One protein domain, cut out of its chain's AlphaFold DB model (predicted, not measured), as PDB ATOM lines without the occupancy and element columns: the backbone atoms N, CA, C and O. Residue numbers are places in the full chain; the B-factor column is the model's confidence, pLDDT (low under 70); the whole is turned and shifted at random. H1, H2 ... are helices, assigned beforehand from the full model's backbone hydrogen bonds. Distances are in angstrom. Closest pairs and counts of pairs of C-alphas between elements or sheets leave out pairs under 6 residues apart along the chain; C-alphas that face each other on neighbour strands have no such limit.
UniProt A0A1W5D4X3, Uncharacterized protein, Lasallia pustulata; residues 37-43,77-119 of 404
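This is residues 37 to 43 and 77 to 119 of the 404 residues of an uncharacterized protein of Lasallia pustulata (UniProt A0A1W5D4X3). Two helices, H1 then H2, meet near their ends at a corner and make an open L, their far parts sticking out as free arms. A short piece without a named element, residues 37 to 43, lies beside the corner. The printed part has 50 residues, is all helix with no named strand, and is extended, with a radius of gyration of the C-alphas of 16.3 A; its spans of 54 by 27 by 11 A are only just flat.

Look at H1, residues 77 to 95, and H2, residues 99 to 116: they are close but not clearly touching, and their closest C-alphas, of Glu 95 and His 101, are 7.0 A apart. Their lines are about perpendicular, at 77 degrees. In both, every O i to N i+4 pair is within hydrogen-bond range. Residues 77 to 89 and 106 to 119 stand free.

Find C-alpha 77 at (104.131, 66.421, 125.690); from there H1 runs 26.7 A to C-alpha 95. H2 runs 25.6 A to C-alpha 116 at (61.795, 83.511, 124.690).

Residues 44 to 76 are not printed, and C-alphas 43 and 77 are 23.8 A apart. The H1 to H2 link is tight. Confidence is under 70 at residues 42 to 43 and 118 to 119.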
ATOM      1  N   TRP A  37      78.246  62.364 104.666       74.44
ATOM      2  CA  TRP A  37      78.276  63.048 105.953       74.44
ATOM      3  C   TRP A  37      79.677  62.935 106.564       74.44
ATOM      4  O   TRP A  37      80.352  61.915 106.410       74.44
ATOM      5  N   LYS A  38      80.103  63.931 107.358       73.75
ATOM      6  CA  LYS A  38      81.392  63.878 108.086       73.75
ATOM      7  C   LYS A  38      81.569  62.595 108.921       73.75
ATOM      8  O   LYS A  38      82.698  62.264 109.266       73.75
ATOM      9  N   HIS A  39      80.478  61.906 109.282       77.56
ATOM     10  CA  HIS A  39      80.456  60.647 110.043       77.56
ATOM     11  C   HIS A  39      80.373  59.357 109.234       77.56
ATOM     12  O   HIS A  39      80.465  58.290 109.841       77.56
ATOM     13  N   GLU A  40      80.202  59.461 107.922       72.62
ATOM     14  CA  GLU A  40      80.315  58.357 106.965       72.62
ATOM     15  C   GLU A  40      81.716  58.321 106.344       72.62
ATOM     16  O   GLU A  40      82.201  57.256 105.968       72.62
ATOM     17  N   GLU A  41      82.391  59.475 106.275       72.94
ATOM     18  CA  GLU A  41      83.807  59.562 105.925       72.94
ATOM     19  C   GLU A  41      84.634  58.677 106.881       72.94
ATOM     20  O   GLU A  41      84.551  58.856 108.107       72.94
ATOM     21  N   PRO A  42      85.423  57.715 106.364       62.66
ATOM     22  CA  PRO A  42      86.223  56.829 107.195       62.66
ATOM     23  C   PRO A  42      87.116  57.580 108.190       62.66
ATOM     24  O   PRO A  42      87.469  58.753 108.033       62.66
ATOM     25  N   LEU A  43      87.536  56.885 109.247       57.69
ATOM     26  CA  LEU A  43      88.775  57.254 109.924       57.69
ATOM     27  C   LEU A  43      89.927  56.915 108.979       57.69
ATOM     28  O   LEU A  43      90.588  55.891 109.148       57.69
ATOM     29  N   ASP A  77     105.428  66.601 125.025       87.38
ATOM     30  CA  ASP A  77     104.131  66.421 125.690       87.38
ATOM     31  C   ASP A  77     103.094  67.450 125.199       87.38
ATOM     32  O   ASP A  77     101.929  67.113 125.018       87.38
ATOM     33  N   ASP A  78     103.531  68.672 124.868       88.12
ATOM     34  CA  ASP A  78     102.660  69.696 124.277       88.12
ATOM     35  C   ASP A  78     102.153  69.304 122.876       88.12
ATOM     36  O   ASP A  78     100.970  69.446 122.582       88.12
ATOM     37  N   GLU A  79     103.006  68.719 122.028       87.31
ATOM     38  CA  GLU A  79     102.580  68.261 120.697       87.31
ATOM     39  C   GLU A  79     101.641  67.052 120.798       87.31
ATOM     40  O   GLU A  79     100.635  66.981 120.097       87.31
ATOM     41  N   LYS A  80     101.899  66.129 121.734       86.38
ATOM     42  CA  LYS A  80     100.983  65.015 122.020       86.38
ATOM     43  C   LYS A  80      99.609  65.516 122.469       86.38
ATOM     44  O   LYS A  80      98.600  65.019 121.971       86.38
ATOM     45  N   ARG A  81      99.554  66.523 123.349       88.44
ATOM     46  CA  ARG A  81      98.298  67.173 123.767       88.44
ATOM     47  C   ARG A  81      97.565  67.788 122.575       88.44
ATOM     48  O   ARG A  81      96.390  67.486 122.388       88.44
ATOM     49  N   ARG A  82      98.257  68.554 121.723       87.12
ATOM     50  CA  ARG A  82      97.685  69.153 120.500       87.12
ATOM     51  C   ARG A  82      97.169  68.112 119.506       87.12
ATOM     52  O   ARG A  82      96.163  68.353 118.845       87.12
ATOM     53  N   ILE A  83      97.833  66.964 119.368       85.31
ATOM     54  CA  ILE A  83      97.369  65.859 118.512       85.31
ATOM     55  C   ILE A  83      96.074  65.252 119.070       85.31
ATOM     56  O   ILE A  83      95.111  65.082 118.321       85.31
ATOM     57  N   VAL A  84      96.021  64.976 120.379       86.94
ATOM     58  CA  VAL A  84      94.816  64.444 121.043       86.94
ATOM     59  C   VAL A  84      93.653  65.436 120.950       86.94
ATOM     60  O   VAL A  84      92.552  65.041 120.579       86.94
ATOM     61  N   GLU A  85      93.895  66.724 121.199       86.94
ATOM     62  CA  GLU A  85      92.883  67.778 121.081       86.94
ATOM     63  C   GLU A  85      92.357  67.905 119.642       86.94
ATOM     64  O   GLU A  85      91.146  67.853 119.426       86.94
ATOM     65  N   ARG A  86      93.244  67.959 118.634       85.44
ATOM     66  CA  ARG A  86      92.853  67.960 117.210       85.44
ATOM     67  C   ARG A  86      92.029  66.729 116.822       85.44
ATOM     68  O   ARG A  86      91.153  66.840 115.964       85.44
ATOM     69  N   ARG A  87      92.305  65.565 117.420       84.12
ATOM     70  CA  ARG A  87      91.534  64.332 117.201       84.12
ATOM     71  C   ARG A  87      90.143  64.431 117.841       84.12
ATOM     72  O   ARG A  87      89.162  64.199 117.147       84.12
ATOM     73  N   MET A  88      90.054  64.868 119.101       82.56
ATOM     74  CA  MET A  88      88.783  65.060 119.819       82.56
ATOM     75  C   MET A  88      87.875  66.119 119.174       82.56
ATOM     76  O   MET A  88      86.656  65.967 119.177       82.56
ATOM     77  N   VAL A  89      88.439  67.192 118.607       83.12
ATOM     78  CA  VAL A  89      87.659  68.204 117.871       83.12
ATOM     79  C   VAL A  89      87.063  67.609 116.595       83.12
ATOM     80  O   VAL A  89      85.858  67.735 116.383       83.12
ATOM     81  N   ARG A  90      87.862  66.894 115.788       80.25
ATOM     82  CA  ARG A  90      87.367  66.213 114.577       80.25
ATOM     83  C   ARG A  90      86.318  65.151 114.891       80.25
ATOM     84  O   ARG A  90      85.318  65.075 114.189       80.25
ATOM     85  N   GLU A  91      86.515  64.376 115.953       81.94
ATOM     86  CA  GLU A  91      85.542  63.393 116.442       81.94
ATOM     87  C   GLU A  91      84.219  64.066 116.839       81.94
ATOM     88  O   GLU A  91      83.162  63.646 116.380       81.94
ATOM     89  N   ARG A  92      84.260  65.191 117.565       81.38
ATOM     90  CA  ARG A  92      83.058  65.969 117.907       81.38
ATOM     91  C   ARG A  92      82.345  66.552 116.684       81.38
ATOM     92  O   ARG A  92      81.124  66.466 116.606       81.38
ATOM     93  N   GLU A  93      83.070  67.164 115.746       83.50
ATOM     94  CA  GLU A  93      82.481  67.707 114.508       83.50
ATOM     95  C   GLU A  93      81.833  66.613 113.658       83.50
ATOM     96  O   GLU A  93      80.743  66.792 113.112       83.50
ATOM     97  N   ARG A  94      82.504  65.463 113.574       83.56
ATOM     98  CA  ARG A  94      81.997  64.257 112.935       83.56
ATOM     99  C   ARG A  94      80.700  63.806 113.602       83.56
ATOM    100  O   ARG A  94      79.668  63.690 112.941       83.56
ATOM    101  N   GLU A  95      80.727  63.603 114.912       86.81
ATOM    102  CA  GLU A  95      79.578  63.115 115.665       86.81
ATOM    103  C   GLU A  95      78.416  64.111 115.754       86.81
ATOM    104  O   GLU A  95      77.292  63.684 116.009       86.81
ATOM    105  N   ALA A  96      78.622  65.405 115.501       87.25
ATOM    106  CA  ALA A  96      77.566  66.418 115.577       87.25
ATOM    107  C   ALA A  96      76.354  66.127 114.670       87.25
ATOM    108  O   ALA A  96      75.228  66.488 115.002       87.25
ATOM    109  N   SER A  97      76.574  65.422 113.556       87.31
ATOM    110  CA  SER A  97      75.524  64.992 112.619       87.31
ATOM    111  C   SER A  97      74.874  63.643 112.966       87.31
ATOM    112  O   SER A  97      73.988  63.182 112.246       87.31
ATOM    113  N   ARG A  98      75.278  63.004 114.071       90.44
ATOM    114  CA  ARG A  98      74.662  61.773 114.595       90.44
ATOM    115  C   ARG A  98      73.283  62.095 115.207       90.44
ATOM    116  O   ARG A  98      73.105  63.190 115.751       90.44
ATOM    117  N   PRO A  99      72.312  61.158 115.202       91.81
ATOM    118  CA  PRO A  99      70.947  61.416 115.672       91.81
ATOM    119  C   PRO A  99      70.888  61.960 117.104       91.81
ATOM    120  O   PRO A  99      70.136  62.893 117.373       91.81
ATOM    121  N   TYR A 100      71.708  61.417 118.011       92.81
ATOM    122  CA  TYR A 100      71.831  61.896 119.388       92.81
ATOM    123  C   TYR A 100      72.169  63.394 119.466       92.81
ATOM    124  O   TYR A 100      71.393  64.176 120.019       92.81
ATOM    125  N   HIS A 101      73.281  63.819 118.864       93.00
ATOM    126  CA  HIS A 101      73.727  65.213 118.908       93.00
ATOM    127  C   HIS A 101      72.734  66.158 118.219       93.00
ATOM    128  O   HIS A 101      72.375  67.194 118.784       93.00
ATOM    129  N   GLN A 102      72.192  65.750 117.068       93.44
ATOM    130  CA  GLN A 102      71.192  66.518 116.328       93.44
ATOM    131  C   GLN A 102      69.869  66.692 117.099       93.44
ATOM    132  O   GLN A 102      69.167  67.696 116.923       93.44
ATOM    133  N   PHE A 103      69.510  65.724 117.948       94.31
ATOM    134  CA  PHE A 103      68.334  65.771 118.818       94.31
ATOM    135  C   PHE A 103      68.562  66.678 120.032       94.31
ATOM    136  O   PHE A 103      67.743  67.558 120.291       94.31
ATOM    137  N   ILE A 104      69.701  66.541 120.724       94.62
ATOM    138  CA  ILE A 104      70.074  67.412 121.852       94.62
ATOM    139  C   ILE A 104      70.172  68.882 121.411       94.62
ATOM    140  O   ILE A 104      69.655  69.765 122.099       94.62
ATOM    141  N   TYR A 105      70.754  69.159 120.238       93.12
ATOM    142  CA  TYR A 105      70.791  70.511 119.674       93.12
ATOM    143  C   TYR A 105      69.383  71.084 119.441       93.12
ATOM    144  O   TYR A 105      69.102  72.221 119.825       93.12
ATOM    145  N   GLN A 106      68.473  70.293 118.862       95.19
ATOM    146  CA  GLN A 106      67.090  70.727 118.640       95.19
ATOM    147  C   GLN A 106      66.329  70.960 119.946       95.19
ATOM    148  O   GLN A 106      65.576  71.925 120.019       95.19
ATOM    149  N   ILE A 107      66.559  70.154 120.989       95.12
ATOM    150  CA  ILE A 107      65.988  70.405 122.321       95.12
ATOM    151  C   ILE A 107      66.499  71.729 122.887       95.12
ATOM    152  O   ILE A 107      65.704  72.502 123.412       95.12
ATOM    153  N   SER A 108      67.792  72.028 122.741       93.88
ATOM    154  CA  SER A 108      68.354  73.311 123.180       93.88
ATOM    155  C   SER A 108      67.682  74.498 122.477       93.88
ATOM    156  O   SER A 108      67.306  75.468 123.131       93.88
ATOM    157  N   LYS A 109      67.454  74.394 121.160       93.00
ATOM    158  CA  LYS A 109      66.797  75.445 120.365       93.00
ATOM    159  C   LYS A 109      65.294  75.567 120.629       93.00
ATOM    160  O   LYS A 109      64.771  76.675 120.617       93.00
ATOM    161  N   GLU A 110      64.600  74.468 120.904       94.00
ATOM    162  CA  GLU A 110      63.186  74.507 121.296       94.00
ATOM    163  C   GLU A 110      63.013  75.037 122.729       94.00
ATOM    164  O   GLU A 110      62.082  75.789 122.996       94.00
ATOM    165  N   ARG A 111      63.951  74.733 123.636       93.44
ATOM    166  CA  ARG A 111      64.020  75.327 124.979       93.44
ATOM    167  C   ARG A 111      64.234  76.840 124.920       93.44
ATOM    168  O   ARG A 111      63.548  77.556 125.636       93.44
ATOM    169  N   GLU A 112      65.156  77.312 124.081       92.19
ATOM    170  CA  GLU A 112      65.369  78.742 123.796       92.19
ATOM    171  C   GLU A 112      64.069  79.379 123.281       92.19
ATOM    172  O   GLU A 112      63.588  80.339 123.871       92.19
ATOM    173  N   ARG A 113      63.406  78.755 122.295       92.12
ATOM    174  CA  ARG A 113      62.118  79.221 121.756       92.12
ATOM    175  C   ARG A 113      61.010  79.326 122.816       92.12
ATOM    176  O   ARG A 113      60.296  80.319 122.822       92.12
ATOM    177  N   ILE A 114      60.852  78.322 123.683       89.75
ATOM    178  CA  ILE A 114      59.836  78.318 124.756       89.75
ATOM    179  C   ILE A 114      60.186  79.339 125.851       89.75
ATOM    180  O   ILE A 114      59.293  79.947 126.428       89.75
ATOM    181  N   GLN A 115      61.473  79.538 126.143       87.38
ATOM    182  CA  GLN A 115      61.932  80.520 127.127       87.38
ATOM    183  C   GLN A 115      61.756  81.968 126.632       87.38
ATOM    184  O   GLN A 115      61.450  82.848 127.437       87.38
ATOM    185  N   ASP A 116      61.933  82.200 125.331       83.81
ATOM    186  CA  ASP A 116      61.795  83.511 124.690       83.81
ATOM    187  C   ASP A 116      60.338  83.872 124.337       83.81
ATOM    188  O   ASP A 116      60.085  85.019 123.976       83.81
ATOM    189  N   GLU A 117      59.385  82.933 124.424       83.12
ATOM    190  CA  GLU A 117      57.954  83.128 124.135       83.12
ATOM    191  C   GLU A 117      57.240  83.784 125.342       83.12
ATOM    192  O   GLU A 117      56.852  83.091 126.289       83.12
ATOM    193  N   PRO A 118      57.059  85.123 125.378       64.62
ATOM    194  CA  PRO A 118      56.662  85.819 126.590       64.62
ATOM    195  C   PRO A 118      55.143  86.005 126.608       64.62
ATOM    196  O   PRO A 118      54.595  86.757 125.804       64.62
ATOM    197  N   ALA A 119      54.504  85.378 127.597       59.31
ATOM    198  CA  ALA A 119      53.060  85.350 127.847       59.31
ATOM    199  C   ALA A 119      52.226  84.541 126.834       59.31
ATOM    200  O   ALA A 119      51.907  85.015 125.747       59.31
TER     201      ALA A 119